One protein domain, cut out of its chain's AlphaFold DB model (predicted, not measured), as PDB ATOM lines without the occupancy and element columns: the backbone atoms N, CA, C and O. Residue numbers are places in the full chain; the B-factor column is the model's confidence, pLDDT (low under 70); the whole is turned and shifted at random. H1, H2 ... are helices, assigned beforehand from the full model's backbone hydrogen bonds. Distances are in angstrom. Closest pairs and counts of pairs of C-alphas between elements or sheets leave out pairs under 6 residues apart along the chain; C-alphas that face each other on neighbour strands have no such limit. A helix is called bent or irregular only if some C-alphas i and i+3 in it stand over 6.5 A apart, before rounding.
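AT A GLANCE: This is residues 43 to 185 of the 186 residues of the protein "Oligosaccharide repeat unit polymerase" of Methanobrevibacter arboriphilus (UniProt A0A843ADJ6). Three long helices, H4, H5 and H6, form an up-and-down bundle, each running against the one before, and at one end the shorter helices H1, H2 and H3 with their loops make a head round the kinked first part of H4. Residues 179 to 185 stick out beyond the bundle's other end. The printed part has 143 residues with six named helices, H1 to H6 along the chain, and no named strand; the class is all helix. It is only just compact, close to loose, with a radius of gyration of the C-alphas of 17.0 A and spans of 57 by 29 by 26 A.

IN THESE COORDINATES: H4, residues 101 to 134, is 31.8 A long and starts at C-alpha 101 (110.235, 222.218, 218.500). It has a kink of 132 degrees near residue 108 and is irregular, with C-alphas 107 and 110 9.5 A apart. H5, residues 137 to 156, is 28.2 A long; H6, residues 161 to 183, is 32.9 A long and ends at (128.077, 221.258, 185.547). H1 is residues 43 to 57, 20.7 A; H2 is 66 to 69; H3 is 80 to 89.

HOW THE PARTS SIT: H4 is the hub. It forms a hairpin with H5 at a shallow tilt of 23 degrees, C-alphas 131 and 139 being closest at 5.8 A. H5 and H6 form another, at 36 degrees, only just steep, closest at C-alphas 146 and 167, 6.6 A. H4 residues 101 to 110 touch H1, closest at C-alphas 57 and 106, 5.5 A; residues 103 to 107 touch H2, closest at C-alphas 67 and 107, 6.3 A. H1 and H3 only just touch, with 3 pairs of C-alphas within 8 A, closest at C-alphas 52 and 88, 7.3 A. Every O i to N i+4 pair is within hydrogen-bond range in H1, H3 and H6, against 28 of 30 in H4 and 15 of 16 in H5; H2 is too short for one.

THE WHOLE: The C-alphas of Trp 90 and Leu 185, the two farthest apart, are 58.0 A apart. The printed part has no cut, and the link from H3 to H4 is long. Mean pLDDT of the printed part is 73.8, with residues 60 to 98 among those under 70.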
ATOM      1  N   ALA A  43      96.944 227.817 222.415       77.94
ATOM      2  CA  ALA A  43      98.313 228.322 222.434       77.94
ATOM      3  C   ALA A  43      98.967 228.101 223.809       77.94
ATOM      4  O   ALA A  43     100.063 227.543 223.880       77.94
ATOM      5  N   ASP A  44      98.264 228.437 224.891       81.94
ATOM      6  CA  ASP A  44      98.725 228.274 226.272       81.94
ATOM      7  C   ASP A  44      99.003 226.805 226.598       81.94
ATOM      8  O   ASP A  44     100.053 226.480 227.151       81.94
ATOM      9  N   PHE A  45      98.114 225.890 226.197       78.75
ATOM     10  CA  PHE A  45      98.328 224.454 226.371       78.75
ATOM     11  C   PHE A  45      99.577 223.972 225.621       78.75
ATOM     12  O   PHE A  45     100.421 223.283 226.193       78.75
ATOM     13  N   THR A  46      99.729 224.381 224.362       78.19
ATOM     14  CA  THR A  46     100.868 224.008 223.509       78.19
ATOM     15  C   THR A  46     102.198 224.514 224.079       78.19
ATOM     16  O   THR A  46     103.183 223.774 224.128       78.19
ATOM     17  N   LEU A  47     102.230 225.757 224.566       79.94
ATOM     18  CA  LEU A  47     103.412 226.354 225.189       79.94
ATOM     19  C   LEU A  47     103.722 225.745 226.558       79.94
ATOM     20  O   LEU A  47     104.891 225.534 226.879       79.94
ATOM     21  N   ASN A  48     102.703 225.425 227.355       82.69
ATOM     22  CA  ASN A  48     102.887 224.760 228.643       82.69
ATOM     23  C   ASN A  48     103.519 223.369 228.464       82.69
ATOM     24  O   ASN A  48     104.502 223.032 229.122       82.69
ATOM     25  N   VAL A  49     103.013 222.600 227.499       76.69
ATOM     26  CA  VAL A  49     103.593 221.319 227.078       76.69
ATOM     27  C   VAL A  49     105.056 221.493 226.664       76.69
ATOM     28  O   VAL A  49     105.918 220.748 227.130       76.69
ATOM     29  N   LEU A  50     105.360 222.484 225.821       78.25
ATOM     30  CA  LEU A  50     106.727 222.748 225.372       78.25
ATOM     31  C   LEU A  50     107.662 223.126 226.535       78.25
ATOM     32  O   LEU A  50     108.791 222.641 226.596       78.25
ATOM     33  N   ASN A  51     107.195 223.945 227.481       80.31
ATOM     34  CA  ASN A  51     107.958 224.324 228.672       80.31
ATOM     35  C   ASN A  51     108.266 223.122 229.563       80.31
ATOM     36  O   ASN A  51     109.396 222.976 230.032       80.31
ATOM     37  N   LEU A  52     107.290 222.238 229.758       79.06
ATOM     38  CA  LEU A  52     107.494 221.014 230.517       79.06
ATOM     39  C   LEU A  52     108.493 220.086 229.816       79.06
ATOM     40  O   LEU A  52     109.400 219.568 230.459       79.06
ATOM     41  N   LEU A  53     108.414 219.946 228.490       75.06
ATOM     42  CA  LEU A  53     109.418 219.198 227.730       75.06
ATOM     43  C   LEU A  53     110.813 219.806 227.850       75.06
ATOM     44  O   LEU A  53     111.778 219.069 228.011       75.06
ATOM     45  N   ASN A  54     110.936 221.131 227.817       79.25
ATOM     46  CA  ASN A  54     112.214 221.812 228.020       79.25
ATOM     47  C   ASN A  54     112.792 221.542 229.414       79.25
ATOM     48  O   ASN A  54     113.996 221.326 229.548       79.25
ATOM     49  N   TYR A  55     111.933 221.521 230.435       79.62
ATOM     50  CA  TYR A  55     112.330 221.205 231.803       79.62
ATOM     51  C   TYR A  55     112.847 219.767 231.933       79.62
ATOM     52  O   TYR A  55     113.897 219.547 232.530       79.62
ATOM     53  N   ILE A  56     112.152 218.793 231.336       75.06
ATOM     54  CA  ILE A  56     112.515 217.373 231.451       75.06
ATOM     55  C   ILE A  56     113.696 217.021 230.521       75.06
ATOM     56  O   ILE A  56     114.525 216.184 230.866       75.06
ATOM     57  N   SER A  57     113.798 217.651 229.346       67.69
ATOM     58  CA  SER A  57     114.742 217.234 228.300       67.69
ATOM     59  C   SER A  57     116.165 217.775 228.442       67.69
ATOM     60  O   SER A  57     117.122 217.203 227.911       67.69
ATOM     61  N   GLY A  58     116.340 218.871 229.182       69.62
ATOM     62  CA  GLY A  58     117.656 219.473 229.374       69.62
ATOM     63  C   GLY A  58     118.347 219.841 228.051       69.62
ATOM     64  O   GLY A  58     117.709 220.159 227.045       69.62
ATOM     65  N   ASN A  59     119.683 219.843 228.041       70.38
ATOM     66  CA  ASN A  59     120.452 220.303 226.877       70.38
ATOM     67  C   ASN A  59     120.721 219.211 225.824       70.38
ATOM     68  O   ASN A  59     120.945 219.572 224.670       70.38
ATOM     69  N   PHE A  60     120.674 217.924 226.194       61.25
ATOM     70  CA  PHE A  60     121.096 216.797 225.341       61.25
ATOM     71  C   PHE A  60     119.970 215.852 224.895       61.25
ATOM     72  O   PHE A  60     120.209 215.016 224.030       61.25
ATOM     73  N   GLY A  61     118.742 216.014 225.397       61.50
ATOM     74  CA  GLY A  61     117.630 215.152 225.002       61.50
ATOM     75  C   GLY A  61     117.508 213.907 225.877       61.50
ATOM     76  O   GLY A  61     118.473 213.430 226.468       61.50
ATOM     77  N   ILE A  62     116.292 213.373 225.969       64.50
ATOM     78  CA  ILE A  62     115.977 212.176 226.768       64.50
ATOM     79  C   ILE A  62     116.000 210.934 225.879       64.50
ATOM     80  O   ILE A  62     116.412 209.855 226.306       64.50
ATOM     81  N   LYS A  63     115.513 211.067 224.640       61.19
ATOM     82  CA  LYS A  63     115.178 209.929 223.776       61.19
ATOM     83  C   LYS A  63     116.172 209.673 222.647       61.19
ATOM     84  O   LYS A  63     116.071 208.615 222.034       61.19
ATOM     85  N   HIS A  64     117.152 210.554 222.430       64.62
ATOM     86  CA  HIS A  64     118.303 210.352 221.533       64.62
ATOM     87  C   HIS A  64     117.934 209.794 220.140       64.62
ATOM     88  O   HIS A  64     118.677 208.993 219.577       64.62
ATOM     89  N   GLY A  65     116.779 210.189 219.587       57.41
ATOM     90  CA  GLY A  65     116.298 209.758 218.267       57.41
ATOM     91  C   GLY A  65     115.189 208.696 218.285       57.41
ATOM     92  O   GLY A  65     114.660 208.344 217.233       57.41
ATOM     93  N   ALA A  66     114.796 208.174 219.449       59.50
ATOM     94  CA  ALA A  66     113.744 207.159 219.533       59.50
ATOM     95  C   ALA A  66     112.343 207.691 219.155       59.50
ATOM     96  O   ALA A  66     111.505 206.900 218.723       59.50
ATOM     97  N   LEU A  67     112.076 209.001 219.277       57.25
ATOM     98  CA  LEU A  67     110.790 209.596 218.869       57.25
ATOM     99  C   LEU A  67     110.701 209.862 217.366       57.25
ATOM    100  O   LEU A  67     109.632 209.771 216.772       57.25
ATOM    101  N   THR A  68     111.815 210.198 216.733       58.41
ATOM    102  CA  THR A  68     111.902 210.309 215.273       58.41
ATOM    103  C   THR A  68     111.844 208.934 214.613       58.41
ATOM    104  O   THR A  68     111.215 208.782 213.569       58.41
ATOM    105  N   LEU A  69     112.401 207.905 215.260       54.91
ATOM    106  CA  LEU A  69     112.255 206.511 214.841       54.91
ATOM    107  C   LEU A  69     110.820 205.993 214.985       54.91
ATOM    108  O   LEU A  69     110.389 205.254 214.104       54.91
ATOM    109  N   SER A  70     110.060 206.399 216.011       54.91
ATOM    110  CA  SER A  70     108.650 206.000 216.184       54.91
ATOM    111  C   SER A  70     107.683 206.615 215.164       54.91
ATOM    112  O   SER A  70     106.523 206.212 215.085       54.91
ATOM    113  N   ALA A  71     108.149 207.559 214.341       55.06
ATOM    114  CA  ALA A  71     107.390 208.090 213.208       55.06
ATOM    115  C   ALA A  71     107.302 207.102 212.028       55.06
ATOM    116  O   ALA A  71     106.488 207.298 211.124       55.06
ATOM    117  N   ILE A  72     108.129 206.049 212.015       53.88
ATOM    118  CA  ILE A  72     108.103 205.002 210.991       53.88
ATOM    119  C   ILE A  72     106.998 203.993 211.352       53.88
ATOM    120  O   ILE A  72     107.029 203.438 212.451       53.88
ATOM    121  N   PRO A  73     106.043 203.699 210.448       46.56
ATOM    122  CA  PRO A  73     104.991 202.709 210.686       46.56
ATOM    123  C   PRO A  73     105.573 201.279 210.684       46.56
ATOM    124  O   PRO A  73     105.480 200.556 209.697       46.56
ATOM    125  N   SER A  74     106.270 200.904 211.763       43.22
ATOM    126  CA  SER A  74     106.760 199.545 212.089       43.22
ATOM    127  C   SER A  74     107.628 199.481 213.352       43.22
ATOM    128  O   SER A  74     107.878 198.393 213.858       43.22
ATOM    129  N   SER A  75     108.154 200.604 213.845       45.97
ATOM    130  CA  SER A  75     109.198 200.616 214.886       45.97
ATOM    131  C   SER A  75     108.662 200.713 216.320       45.97
ATOM    132  O   SER A  75     109.401 200.415 217.258       45.97
ATOM    133  N   SER A  76     107.399 201.107 216.519       46.72
ATOM    134  CA  SER A  76     106.769 201.187 217.843       46.72
ATOM    135  C   SER A  76     105.244 201.296 217.763       46.72
ATOM    136  O   SER A  76     104.735 201.989 216.887       46.72
ATOM    137  N   ASP A  77     104.531 200.724 218.739       50.97
ATOM    138  CA  ASP A  77     103.056 200.732 218.832       50.97
ATOM    139  C   ASP A  77     102.428 202.128 219.047       50.97
ATOM    140  O   ASP A  77     101.208 202.282 219.033       50.97
ATOM    141  N   LEU A  78     103.244 203.166 219.267       55.06
ATOM    142  CA  LEU A  78     102.806 204.510 219.650       55.06
ATOM    143  C   LEU A  78     103.438 205.562 218.742       55.06
ATOM    144  O   LEU A  78     104.660 205.671 218.674       55.06
ATOM    145  N   GLY A  79     102.610 206.382 218.090       57.41
ATOM    146  CA  GLY A  79     103.102 207.481 217.259       57.41
ATOM    147  C   GLY A  79     103.858 208.546 218.075       57.41
ATOM    148  O   GLY A  79     103.624 208.681 219.283       57.41
ATOM    149  N   PRO A  80     104.701 209.382 217.439       58.16
ATOM    150  CA  PRO A  80     105.559 210.355 218.131       58.16
ATOM    151  C   PRO A  80     104.789 211.285 219.081       58.16
ATOM    152  O   PRO A  80     105.221 211.558 220.200       58.16
ATOM    153  N   ARG A  81     103.584 211.711 218.679       60.97
ATOM    154  CA  ARG A  81     102.690 212.561 219.489       60.97
ATOM    155  C   ARG A  81     102.106 211.849 220.716       60.97
ATOM    156  O   ARG A  81     101.827 212.501 221.718       60.97
ATOM    157  N   MET A  82     101.926 210.529 220.651       57.94
ATOM    158  CA  MET A  82     101.429 209.715 221.770       57.94
ATOM    159  C   MET A  82     102.544 209.405 222.768       57.94
ATOM    160  O   MET A  82     102.314 209.448 223.972       57.94
ATOM    161  N   MET A  83     103.771 209.170 222.293       59.16
ATOM    162  CA  MET A  83     104.930 209.012 223.179       59.16
ATOM    163  C   MET A  83     105.230 210.294 223.968       59.16
ATOM    164  O   MET A  83     105.554 210.230 225.153       59.16
ATOM    165  N   ILE A  84     105.072 211.465 223.346       60.19
ATOM    166  CA  ILE A  84     105.180 212.754 224.045       60.19
ATOM    167  C   ILE A  84     104.043 212.922 225.068       60.19
ATOM    168  O   ILE A  84     104.289 213.373 226.187       60.19
ATOM    169  N   GLY A  85     102.824 212.483 224.737       55.66
ATOM    170  CA  GLY A  85     101.698 212.439 225.676       55.66
ATOM    171  C   GLY A  85     101.945 211.542 226.894       55.66
ATOM    172  O   GLY A  85     101.653 211.943 228.023       55.66
ATOM    173  N   GLN A  86     102.578 210.383 226.698       61.66
ATOM    174  CA  GLN A  86     102.986 209.499 227.795       61.66
ATOM    175  C   GLN A  86     104.052 210.121 228.693       61.66
ATOM    176  O   GLN A  86     103.972 209.985 229.914       61.66
ATOM    177  N   LEU A  87     105.031 210.818 228.108       61.31
ATOM    178  CA  LEU A  87     106.117 211.457 228.856       61.31
ATOM    179  C   LEU A  87     105.634 212.606 229.752       61.31
ATOM    180  O   LEU A  87     106.212 212.829 230.811       61.31
ATOM    181  N   ILE A  88     104.596 213.329 229.333       62.66
ATOM    182  CA  ILE A  88     104.124 214.545 230.009       62.66
ATOM    183  C   ILE A  88     102.929 214.284 230.924       62.66
ATOM    184  O   ILE A  88     102.884 214.783 232.044       62.66
ATOM    185  N   ALA A  89     101.936 213.544 230.435       60.19
ATOM    186  CA  ALA A  89     100.634 213.428 231.087       60.19
ATOM    187  C   ALA A  89     100.343 212.012 231.594       60.19
ATOM    188  O   ALA A  89      99.237 211.769 232.078       60.19
ATOM    189  N   TRP A  90     101.286 211.068 231.441       54.88
ATOM    190  CA  TRP A  90     101.097 209.650 231.783       54.88
ATOM    191  C   TRP A  90      99.868 209.007 231.108       54.88
ATOM    192  O   TRP A  90      99.406 207.941 231.508       54.88
ATOM    193  N   ARG A  91      99.331 209.644 230.057       52.50
ATOM    194  CA  ARG A  91      98.196 209.154 229.273       52.50
ATOM    195  C   ARG A  91      98.707 208.567 227.970       52.50
ATOM    196  O   ARG A  91      99.295 209.265 227.150       52.50
ATOM    197  N   THR A  92      98.454 207.279 227.788       51.72
ATOM    198  CA  THR A  92      98.866 206.499 226.619       51.72
ATOM    199  C   THR A  92      98.021 206.777 225.377       51.72
ATOM    200  O   THR A  92      98.499 206.530 224.279       51.72
ATOM    201  N   GLU A  93      96.816 207.334 225.532       51.84
ATOM    202  CA  GLU A  93      95.826 207.473 224.451       51.84
ATOM    203  C   GLU A  93      95.690 208.895 223.882       51.84
ATOM    204  O   GLU A  93      94.964 209.105 222.913       51.84
ATOM    205  N   VAL A  94      96.372 209.890 224.461       51.12
ATOM    206  CA  VAL A  94      96.202 211.297 224.061       51.12
ATOM    207  C   VAL A  94      97.415 211.774 223.276       51.12
ATOM    208  O   VAL A  94      98.543 211.765 223.770       51.12
ATOM    209  N   THR A  95      97.175 212.228 222.048       54.53
ATOM    210  CA  THR A  95      98.193 212.924 221.265       54.53
ATOM    211  C   THR A  95      98.361 214.334 221.807       54.53
ATOM    212  O   THR A  95      97.420 215.122 221.855       54.53
ATOM    213  N   VAL A  96      99.578 214.656 222.231       60.38
ATOM    214  CA  VAL A  96      99.927 216.010 222.658       60.38
ATOM    215  C   VAL A  96     100.744 216.649 221.542       60.38
ATOM    216  O   VAL A  96     101.615 216.002 220.961       60.38
ATOM    217  N   THR A  97     100.433 217.899 221.203       64.88
ATOM    218  CA  THR A  97     101.073 218.659 220.119       64.88
ATOM    219  C   THR A  97     102.060 219.665 220.706       64.88
ATOM    220  O   THR A  97     101.646 220.731 221.151       64.88
ATOM    221  N   PRO A  98     103.365 219.366 220.750       62.00
ATOM    222  CA  PRO A  98     104.338 220.213 221.432       62.00
ATOM    223  C   PRO A  98     105.045 221.198 220.485       62.00
ATOM    224  O   PRO A  98     106.221 221.487 220.694       62.00
ATOM    225  N   THR A  99     104.372 221.698 219.438       76.19
ATOM    226  CA  THR A  99     104.974 222.439 218.300       76.19
ATOM    227  C   THR A  99     106.002 221.625 217.502       76.19
ATOM    228  O   THR A  99     106.345 220.498 217.858       76.19
ATOM    229  N   LEU A 100     106.540 222.213 216.429       78.00
ATOM    230  CA  LEU A 100     107.677 221.674 215.666       78.00
ATOM    231  C   LEU A 100     108.923 221.436 216.541       78.00
ATOM    232  O   LEU A 100     109.742 220.567 216.251       78.00
ATOM    233  N   ILE A 101     109.064 222.214 217.618       78.06
ATOM    234  CA  ILE A 101     110.235 222.218 218.500       78.06
ATOM    235  C   ILE A 101     110.217 221.010 219.437       78.06
ATOM    236  O   ILE A 101     111.264 220.432 219.718       78.06
ATOM    237  N   GLY A 102     109.041 220.617 219.924       72.62
ATOM    238  CA  GLY A 102     108.898 219.620 220.980       72.62
ATOM    239  C   GLY A 102     109.590 218.287 220.703       72.62
ATOM    240  O   GLY A 102     110.369 217.845 221.542       72.62
ATOM    241  N   PRO A 103     109.392 217.641 219.544       72.69
ATOM    242  CA  PRO A 103     110.022 216.351 219.295       72.69
ATOM    243  C   PRO A 103     111.542 216.479 219.109       72.69
ATOM    244  O   PRO A 103     112.281 215.641 219.615       72.69
ATOM    245  N   MET A 104     112.020 217.564 218.479       74.88
ATOM    246  CA  MET A 104     113.461 217.857 218.369       74.88
ATOM    247  C   MET A 104     114.091 218.062 219.749       74.88
ATOM    248  O   MET A 104     115.202 217.602 220.008       74.88
ATOM    249  N   LEU A 105     113.360 218.730 220.643       75.12
ATOM    250  CA  LEU A 105     113.772 218.984 222.011       75.12
ATOM    251  C   LEU A 105     113.847 217.691 222.818       75.12
ATOM    252  O   LEU A 105     114.794 217.526 223.574       75.12
ATOM    253  N   VAL A 106     112.899 216.764 222.667       71.50
ATOM    254  CA  VAL A 106     112.909 215.499 223.423       71.50
ATOM    255  C   VAL A 106     113.945 214.509 222.894       71.50
ATOM    256  O   VAL A 106     114.576 213.810 223.691       71.50
ATOM    257  N   ASP A 107     114.159 214.461 221.578       69.00
ATOM    258  CA  ASP A 107     115.163 213.573 220.995       69.00
ATOM    259  C   ASP A 107     116.589 214.085 221.199       69.00
ATOM    260  O   ASP A 107     117.448 213.307 221.593       69.00
ATOM    261  N   PHE A 108     116.851 215.372 220.984       69.38
ATOM    262  CA  PHE A 108     118.220 215.890 220.870       69.38
ATOM    263  C   PHE A 108     118.496 217.109 221.769       69.38
ATOM    264  O   PHE A 108     119.557 217.736 221.683       69.38
ATOM    265  N   GLY A 109     117.544 217.486 222.626       75.81
ATOM    266  CA  GLY A 109     117.686 218.619 223.536       75.81
ATOM    267  C   GLY A 109     117.741 219.963 222.812       75.81
ATOM    268  O   GLY A 109     117.388 220.101 221.638       75.81
ATOM    269  N   LYS A 110     118.206 220.997 223.519       78.94
ATOM    270  CA  LYS A 110     118.325 222.358 222.966       78.94
ATOM    271  C   LYS A 110     119.291 222.438 221.781       78.94
ATOM    272  O   LYS A 110     119.053 223.216 220.859       78.94
ATOM    273  N   PHE A 111     120.349 221.626 221.781       77.06
ATOM    274  CA  PHE A 111     121.266 221.526 220.641       77.06
ATOM    275  C   PHE A 111     120.567 220.966 219.404       77.06
ATOM    276  O   PHE A 111     120.707 221.515 218.312       77.06
ATOM    277  N   GLY A 112     119.750 219.934 219.598       76.00
ATOM    278  CA  GLY A 112     118.861 219.392 218.584       76.00
ATOM    279  C   GLY A 112     117.964 220.421 217.930       76.00
ATOM    280  O   GLY A 112     117.889 220.494 216.708       76.00
ATOM    281  N   VAL A 113     117.319 221.253 218.749       82.56
ATOM    282  CA  VAL A 113     116.465 222.342 218.264       82.56
ATOM    283  C   VAL A 113     117.269 223.339 217.432       82.56
ATOM    284  O   VAL A 113     116.839 223.697 216.339       82.56
ATOM    285  N   ALA A 114     118.442 223.765 217.906       82.81
ATOM    286  CA  ALA A 114     119.279 224.718 217.175       82.81
ATOM    287  C   ALA A 114     119.701 224.174 215.798       82.81
ATOM    288  O   ALA A 114     119.583 224.872 214.791       82.81
ATOM    289  N   ILE A 115     120.134 222.910 215.743       83.31
ATOM    290  CA  ILE A 115     120.537 222.252 214.495       83.31
ATOM    291  C   ILE A 115     119.325 222.022 213.586       83.31
ATOM    292  O   ILE A 115     119.383 222.348 212.405       83.31
ATOM    293  N   GLY A 116     118.218 221.507 214.123       82.75
ATOM    294  CA  GLY A 116     117.004 221.203 213.365       82.75
ATOM    295  C   GLY A 116     116.373 222.448 212.746       82.75
ATOM    296  O   GLY A 116     116.076 222.465 211.552       82.75
ATOM    297  N   MET A 117     116.256 223.531 213.519       85.94
ATOM    298  CA  MET A 117     115.775 224.820 213.011       85.94
ATOM    299  C   MET A 117     116.747 225.433 211.998       85.94
ATOM    300  O   MET A 117     116.309 226.005 211.000       85.94
ATOM    301  N   GLY A 118     118.057 225.270 212.210       85.56
ATOM    302  CA  GLY A 118     119.080 225.666 211.243       85.56
ATOM    303  C   GLY A 118     118.956 224.919 209.912       85.56
ATOM    304  O   GLY A 118     118.979 225.546 208.855       85.56
ATOM    305  N   LEU A 119     118.755 223.599 209.949       86.06
ATOM    306  CA  LEU A 119     118.560 222.764 208.760       86.06
ATOM    307  C   LEU A 119     117.270 223.112 208.016       86.06
ATOM    308  O   LEU A 119     117.294 223.270 206.798       86.06
ATOM    309  N   LEU A 120     116.156 223.291 208.729       86.56
ATOM    310  CA  LEU A 120     114.899 223.727 208.117       86.56
ATOM    311  C   LEU A 120     115.044 225.098 207.451       86.56
ATOM    312  O   LEU A 120     114.651 225.272 206.295       86.56
ATOM    313  N   GLY A 121     115.670 226.052 208.146       86.62
ATOM    314  CA  GLY A 121     115.980 227.369 207.596       86.62
ATOM    315  C   GLY A 121     116.882 227.290 206.363       86.62
ATOM    316  O   GLY A 121     116.658 228.004 205.389       86.62
ATOM    317  N   PHE A 122     117.858 226.381 206.359       88.56
ATOM    318  CA  PHE A 122     118.749 226.153 205.226       88.56
ATOM    319  C   PHE A 122     118.013 225.589 204.002       88.56
ATOM    320  O   PHE A 122     118.171 226.118 202.900       88.56
ATOM    321  N   ILE A 123     117.166 224.570 204.184       88.38
ATOM    322  CA  ILE A 123     116.368 223.968 203.103       88.38
ATOM    323  C   ILE A 123     115.440 225.016 202.477       88.38
ATOM    324  O   ILE A 123     115.421 225.180 201.254       88.38
ATOM    325  N   LEU A 124     114.710 225.767 203.307       88.94
ATOM    326  CA  LEU A 124     113.813 226.823 202.837       88.94
ATOM    327  C   LEU A 124     114.583 227.980 202.188       88.94
ATOM    328  O   LEU A 124     114.152 228.507 201.163       88.94
ATOM    329  N   GLY A 125     115.741 228.355 202.736       88.44
ATOM    330  CA  GLY A 125     116.600 229.398 202.179       88.44
ATOM    331  C   GLY A 125     117.133 229.045 200.787       88.44
ATOM    332  O   GLY A 125     117.107 229.884 199.883       88.44
ATOM    333  N   ILE A 126     117.558 227.793 200.579       87.94
ATOM    334  CA  ILE A 126     117.950 227.294 199.253       87.94
ATOM    335  C   ILE A 126     116.756 227.321 198.300       87.94
ATOM    336  O   ILE A 126     116.878 227.859 197.197       87.94
ATOM    337  N   GLY A 127     115.608 226.786 198.726       86.31
ATOM    338  CA  GLY A 127     114.394 226.756 197.912       86.31
ATOM    339  C   GLY A 127     113.981 228.149 197.439       86.31
ATOM    340  O   GLY A 127     113.738 228.352 196.251       86.31
ATOM    341  N   TYR A 128     114.021 229.136 198.335       88.38
ATOM    342  CA  TYR A 128     113.733 230.532 198.014       88.38
ATOM    343  C   TYR A 128     114.719 231.129 196.996       88.38
ATOM    344  O   TYR A 128     114.322 231.827 196.062       88.38
ATOM    345  N   LYS A 129     116.015 230.826 197.121       87.56
ATOM    346  CA  LYS A 129     117.031 231.309 196.175       87.56
ATOM    347  C   LYS A 129     116.882 230.675 194.786       87.56
ATOM    348  O   LYS A 129     117.085 231.356 193.782       87.56
ATOM    349  N   ILE A 130     116.528 229.390 194.717       84.50
ATOM    350  CA  ILE A 130     116.249 228.682 193.454       84.50
ATOM    351  C   ILE A 130     114.987 229.241 192.795       84.50
ATOM    352  O   ILE A 130     114.992 229.473 191.584       84.50
ATOM    353  N   LEU A 131     113.950 229.504 193.592       86.62
ATOM    354  CA  LEU A 131     112.713 230.141 193.153       86.62
ATOM    355  C   LEU A 131     113.003 231.479 192.464       86.62
ATOM    356  O   LEU A 131     112.614 231.660 191.313       86.62
ATOM    357  N   GLN A 132     113.750 232.374 193.122       84.06
ATOM    358  CA  GLN A 132     114.081 233.686 192.554       84.06
ATOM    359  C   GLN A 132     114.878 233.603 191.246       84.06
ATOM    360  O   GLN A 132     114.706 234.448 190.370       84.06
ATOM    361  N   LYS A 133     115.767 232.611 191.112       83.12
ATOM    362  CA  LYS A 133     116.607 232.456 189.916       83.12
ATOM    363  C   LYS A 133     115.872 231.812 188.745       83.12
ATOM    364  O   LYS A 133     116.065 232.234 187.613       83.12
ATOM    365  N   THR A 134     115.085 230.772 189.012       80.50
ATOM    366  CA  THR A 134     114.485 229.942 187.956       80.50
ATOM    367  C   THR A 134     113.125 230.486 187.513       80.50
ATOM    368  O   THR A 134     112.787 230.358 186.344       80.50
ATOM    369  N   ASN A 135     112.343 231.084 188.429       79.31
ATOM    370  CA  ASN A 135     110.941 231.497 188.216       79.31
ATOM    371  C   ASN A 135     110.039 230.416 187.578       79.31
ATOM    372  O   ASN A 135     109.007 230.716 186.983       79.31
ATOM    373  N   ASP A 136     110.414 229.147 187.715       85.56
ATOM    374  CA  ASP A 136     109.691 228.015 187.149       85.56
ATOM    375  C   ASP A 136     108.602 227.547 188.123       85.56
ATOM    376  O   ASP A 136     108.860 227.340 189.317       85.56
ATOM    377  N   ALA A 137     107.390 227.373 187.581       86.94
ATOM    378  CA  ALA A 137     106.174 226.950 188.268       86.94
ATOM    379  C   ALA A 137     106.378 225.728 189.178       86.94
ATOM    380  O   ALA A 137     105.808 225.677 190.270       86.94
ATOM    381  N   PHE A 138     107.223 224.773 188.779       88.88
ATOM    382  CA  PHE A 138     107.504 223.579 189.571       88.88
ATOM    383  C   PHE A 138     108.204 223.911 190.898       88.88
ATOM    384  O   PHE A 138     107.791 223.436 191.958       88.88
ATOM    385  N   TYR A 139     109.227 224.771 190.871       86.06
ATOM    386  CA  TYR A 139     109.951 225.167 192.084       86.06
ATOM    387  C   TYR A 139     109.117 226.090 192.973       86.06
ATOM    388  O   TYR A 139     109.261 226.030 194.194       86.06
ATOM    389  N   ILE A 140     108.213 226.886 192.385       88.44
ATOM    390  CA  ILE A 140     107.232 227.677 193.146       88.44
ATOM    391  C   ILE A 140     106.309 226.747 193.934       88.44
ATOM    392  O   ILE A 140     106.149 226.921 195.142       88.44
ATOM    393  N   ALA A 141     105.743 225.734 193.271       89.62
ATOM    394  CA  ALA A 141     104.842 224.775 193.902       89.62
ATOM    395  C   ALA A 141     105.551 223.965 194.998       89.62
ATOM    396  O   ALA A 141     105.031 223.838 196.106       89.62
ATOM    397  N   LEU A 142     106.763 223.473 194.720       89.81
ATOM    398  CA  LEU A 142     107.558 222.716 195.686       89.81
ATOM    399  C   LEU A 142     107.915 223.560 196.918       89.81
ATOM    400  O   LEU A 142     107.740 223.105 198.047       89.81
ATOM    401  N   TYR A 143     108.371 224.800 196.720       90.38
ATOM    402  CA  TYR A 143     108.669 225.709 197.828       90.38
ATOM    403  C   TYR A 143     107.411 226.053 198.638       90.38
ATOM    404  O   TYR A 143     107.447 226.012 199.867       90.38
ATOM    405  N   GLY A 144     106.287 226.332 197.969       90.31
ATOM    406  CA  GLY A 144     105.006 226.600 198.623       90.31
ATOM    407  C   GLY A 144     104.520 225.429 199.478       90.31
ATOM    408  O   GLY A 144     104.048 225.641 200.598       90.31
ATOM    409  N   LEU A 145     104.699 224.192 199.004       90.88
ATOM    410  CA  LEU A 145     104.376 222.981 199.759       90.88
ATOM    411  C   LEU A 145     105.225 222.869 201.033       90.88
ATOM    412  O   LEU A 145     104.672 222.731 202.124       90.88
ATOM    413  N   LEU A 146     106.553 222.989 200.921       90.31
ATOM    414  CA  LEU A 146     107.459 222.916 202.077       90.31
ATOM    415  C   LEU A 146     107.185 224.031 203.094       90.31
ATOM    416  O   LEU A 146     107.173 223.790 204.303       90.31
ATOM    417  N   LEU A 147     106.924 225.247 202.612       89.56
ATOM    418  CA  LEU A 147     106.593 226.386 203.461       89.56
ATOM    419  C   LEU A 147     105.277 226.157 204.214       89.56
ATOM    420  O   LEU A 147     105.215 226.385 205.420       89.56
ATOM    421  N   THR A 148     104.251 225.645 203.529       89.44
ATOM    422  CA  THR A 148     102.945 225.344 204.133       89.44
ATOM    423  C   THR A 148     103.083 224.328 205.261       89.44
ATOM    424  O   THR A 148     102.609 224.576 206.369       89.44
ATOM    425  N   TYR A 149     103.792 223.220 205.024       86.62
ATOM    426  CA  TYR A 149     104.024 222.215 206.064       86.62
ATOM    427  C   TYR A 149     104.907 222.729 207.205       86.62
ATOM    428  O   TYR A 149     104.698 222.328 208.347       86.62
ATOM    429  N   THR A 150     105.837 223.651 206.938       87.00
ATOM    430  CA  THR A 150     106.614 224.309 208.003       87.00
ATOM    431  C   THR A 150     105.700 225.131 208.909       87.00
ATOM    432  O   THR A 150     105.733 224.955 210.124       87.00
ATOM    433  N   ILE A 151     104.861 225.998 208.329       86.38
ATOM    434  CA  ILE A 151     103.935 226.860 209.080       86.38
ATOM    435  C   ILE A 151     102.963 226.008 209.896       86.38
ATOM    436  O   ILE A 151     102.780 226.238 211.087       86.38
ATOM    437  N   LEU A 152     102.390 224.982 209.270       84.19
ATOM    438  CA  LEU A 152     101.451 224.079 209.926       84.19
ATOM    439  C   LEU A 152     102.137 223.278 211.050       84.19
ATOM    440  O   LEU A 152     101.559 223.077 212.123       84.19
ATOM    441  N   GLY A 153     103.393 222.876 210.842       78.62
ATOM    442  CA  GLY A 153     104.216 222.184 211.830       78.62
ATOM    443  C   GLY A 153     104.516 223.017 213.078       78.62
ATOM    444  O   GLY A 153     104.603 222.444 214.163       78.62
ATOM    445  N   VAL A 154     104.603 224.351 212.978       80.44
ATOM    446  CA  VAL A 154     104.796 225.232 214.148       80.44
ATOM    447  C   VAL A 154     103.669 225.056 215.167       80.44
ATOM    448  O   VAL A 154     103.949 224.946 216.356       80.44
ATOM    449  N   GLU A 155     102.416 224.970 214.722       70.81
ATOM    450  CA  GLU A 155     101.264 224.805 215.620       70.81
ATOM    451  C   GLU A 155     101.087 223.345 216.052       70.81
ATOM    452  O   GLU A 155     100.919 223.031 217.228       70.81
ATOM    453  N   THR A 156     101.124 222.431 215.089       71.88
ATOM    454  CA  THR A 156     100.644 221.058 215.295       71.88
ATOM    455  C   THR A 156     101.746 220.065 215.657       71.88
ATOM    456  O   THR A 156     101.447 218.954 216.099       71.88
ATOM    457  N   GLY A 157     103.019 220.437 215.484       65.88
ATOM    458  CA  GLY A 157     104.160 219.545 215.698       65.88
ATOM    459  C   GLY A 157     104.149 218.312 214.797       65.88
ATOM    460  O   GLY A 157     104.602 217.248 215.216       65.88
ATOM    461  N   ILE A 158     103.581 218.423 213.589       67.94
ATOM    462  CA  ILE A 158     103.500 217.301 212.650       67.94
ATOM    463  C   ILE A 158     104.904 216.837 212.263       67.94
ATOM    464  O   ILE A 158     105.679 217.565 211.646       67.94
ATOM    465  N   LEU A 159     105.174 215.577 212.593       65.00
ATOM    466  CA  LEU A 159     106.330 214.796 212.158       65.00
ATOM    467  C   LEU A 159     105.880 213.482 211.526       65.00
ATOM    468  O   LEU A 159     106.526 212.448 211.675       65.00
ATOM    469  N   ASP A 160     104.741 213.508 210.840       68.94
ATOM    470  CA  ASP A 160     104.303 212.344 210.088       68.94
ATOM    471  C   ASP A 160     105.351 212.023 209.015       68.94
ATOM    472  O   ASP A 160     105.930 212.921 208.392       68.94
ATOM    473  N   ILE A 161     105.574 210.729 208.775       67.44
ATOM    474  CA  ILE A 161     106.592 210.242 207.836       67.44
ATOM    475  C   ILE A 161     106.471 210.887 206.449       67.44
ATOM    476  O   ILE A 161     107.474 211.162 205.800       67.44
ATOM    477  N   GLN A 162     105.246 211.204 206.020       74.88
ATOM    478  CA  GLN A 162     104.966 211.871 204.748       74.88
ATOM    479  C   GLN A 162     105.587 213.267 204.677       74.88
ATOM    480  O   GLN A 162     106.203 213.618 203.674       74.88
ATOM    481  N   VAL A 163     105.477 214.049 205.754       80.56
ATOM    482  CA  VAL A 163     106.042 215.401 205.811       80.56
ATOM    483  C   VAL A 163     107.562 215.327 205.782       80.56
ATOM    484  O   VAL A 163     108.192 216.037 205.002       80.56
ATOM    485  N   ILE A 164     108.148 214.400 206.544       80.06
ATOM    486  CA  ILE A 164     109.591 214.142 206.519       80.06
ATOM    487  C   ILE A 164     110.047 213.786 205.091       80.06
ATOM    488  O   ILE A 164     111.008 214.370 204.591       80.06
ATOM    489  N   ILE A 165     109.318 212.906 204.395       82.50
ATOM    490  CA  ILE A 165     109.589 212.541 202.996       82.50
ATOM    491  C   ILE A 165     109.533 213.766 202.074       82.50
ATOM    492  O   ILE A 165     110.419 213.915 201.232       82.50
ATOM    493  N   TYR A 166     108.555 214.664 202.229       86.00
ATOM    494  CA  TYR A 166     108.483 215.881 201.413       86.00
ATOM    495  C   TYR A 166     109.713 216.771 201.592       86.00
ATOM    496  O   TYR A 166     110.271 217.229 200.594       86.00
ATOM    497  N   PHE A 167     110.183 216.968 202.827       85.69
ATOM    498  CA  PHE A 167     111.404 217.738 203.085       85.69
ATOM    499  C   PHE A 167     112.647 217.075 202.487       85.69
ATOM    500  O   PHE A 167     113.456 217.766 201.867       85.69
ATOM    501  N   PHE A 168     112.783 215.750 202.603       87.06
ATOM    502  CA  PHE A 168     113.900 215.027 201.992       87.06
ATOM    503  C   PHE A 168     113.872 215.105 200.464       87.06
ATOM    504  O   PHE A 168     114.877 215.467 199.855       87.06
ATOM    505  N   LEU A 169     112.730 214.819 199.831       87.88
ATOM    506  CA  LEU A 169     112.584 214.904 198.375       87.88
ATOM    507  C   LEU A 169     112.844 216.324 197.870       87.88
ATOM    508  O   LEU A 169     113.595 216.505 196.913       87.88
ATOM    509  N   GLY A 170     112.282 217.332 198.541       87.12
ATOM    510  CA  GLY A 170     112.515 218.734 198.213       87.12
ATOM    511  C   GLY A 170     113.995 219.104 198.285       87.12
ATOM    512  O   GLY A 170     114.528 219.705 197.352       87.12
ATOM    513  N   PHE A 171     114.687 218.665 199.338       88.75
ATOM    514  CA  PHE A 171     116.124 218.875 199.487       88.75
ATOM    515  C   PHE A 171     116.943 218.202 198.373       88.75
ATOM    516  O   PHE A 171     117.810 218.850 197.785       88.75
ATOM    517  N   PHE A 172     116.651 216.945 198.024       88.81
ATOM    518  CA  PHE A 172     117.347 216.247 196.935       88.81
ATOM    519  C   PHE A 172     117.119 216.909 195.573       88.81
ATOM    520  O   PHE A 172     118.061 217.038 194.792       88.81
ATOM    521  N   ILE A 173     115.901 217.378 195.297       88.19
ATOM    522  CA  ILE A 173     115.580 218.113 194.067       88.19
ATOM    523  C   ILE A 173     116.381 219.418 193.997       88.19
ATOM    524  O   ILE A 173     116.960 219.738 192.956       88.19
ATOM    525  N   TYR A 174     116.459 220.162 195.103       87.56
ATOM    526  CA  TYR A 174     117.269 221.378 195.168       87.56
ATOM    527  C   TYR A 174     118.753 221.087 194.944       87.56
ATOM    528  O   TYR A 174     119.403 221.795 194.173       87.56
ATOM    529  N   LEU A 175     119.278 220.021 195.550       86.56
ATOM    530  CA  LEU A 175     120.667 219.611 195.374       86.56
ATOM    531  C   LEU A 175     120.960 219.208 193.920       86.56
ATOM    532  O   LEU A 175     121.956 219.652 193.353       86.56
ATOM    533  N   ALA A 176     120.073 218.437 193.289       87.00
ATOM    534  CA  ALA A 176     120.199 218.042 191.888       87.00
ATOM    535  C   ALA A 176     120.202 219.253 190.939       87.00
ATOM    536  O   ALA A 176     120.985 219.288 189.988       87.00
ATOM    537  N   ASN A 177     119.379 220.272 191.212       85.69
ATOM    538  CA  ASN A 177     119.382 221.519 190.445       85.69
ATOM    539  C   ASN A 177     120.720 222.267 190.594       85.69
ATOM    540  O   ASN A 177     121.326 222.655 189.593       85.69
ATOM    541  N   ILE A 178     121.222 222.408 191.825       83.94
ATOM    542  CA  ILE A 178     122.515 223.060 192.086       83.94
ATOM    543  C   ILE A 178     123.645 222.334 191.346       83.94
ATOM    544  O   ILE A 178     124.436 222.983 190.663       83.94
ATOM    545  N   LEU A 179     123.686 221.000 191.424       83.31
ATOM    546  CA  LEU A 179     124.694 220.186 190.741       83.31
ATOM    547  C   LEU A 179     124.605 220.334 189.216       83.31
ATOM    548  O   LEU A 179     125.615 220.597 188.566       83.31
ATOM    549  N   LYS A 180     123.401 220.261 188.639       79.62
ATOM    550  CA  LYS A 180     123.196 220.444 187.194       79.62
ATOM    551  C   LYS A 180     123.672 221.817 186.710       79.62
ATOM    552  O   LYS A 180     124.362 221.895 185.699       79.62
ATOM    553  N   ASN A 181     123.352 222.883 187.442       69.50
ATOM    554  CA  ASN A 181     123.796 224.234 187.098       69.50
ATOM    555  C   ASN A 181     125.308 224.430 187.286       69.50
ATOM    556  O   ASN A 181     125.913 225.182 186.531       69.50
ATOM    557  N   SER A 182     125.935 223.745 188.248       60.50
ATOM    558  CA  SER A 182     127.397 223.774 188.397       60.50
ATOM    559  C   SER A 182     128.129 223.053 187.260       60.50
ATOM    560  O   SER A 182     129.203 223.489 186.867       60.50
ATOM    561  N   ILE A 183     127.523 222.009 186.685       54.69
ATOM    562  CA  ILE A 183     128.077 221.258 185.547       54.69
ATOM    563  C   ILE A 183     127.938 222.041 184.231       54.69
ATOM    564  O   ILE A 183     128.779 221.899 183.359       54.69
ATOM    565  N   GLN A 184     126.917 222.891 184.077       48.12
ATOM    566  CA  GLN A 184     126.750 223.735 182.880       48.12
ATOM    567  C   GLN A 184     127.687 224.956 182.827       48.12
ATOM    568  O   GLN A 184     127.718 225.649 181.813       48.12
ATOM    569  N   LEU A 185     128.411 225.246 183.912       44.62
ATOM    570  CA  LEU A 185     129.355 226.365 184.010       44.62
ATOM    571  C   LEU A 185     130.825 225.948 183.795       44.62
ATOM    572  O   LEU A 185     131.696 226.814 183.860       44.62
TER     573      LEU A 185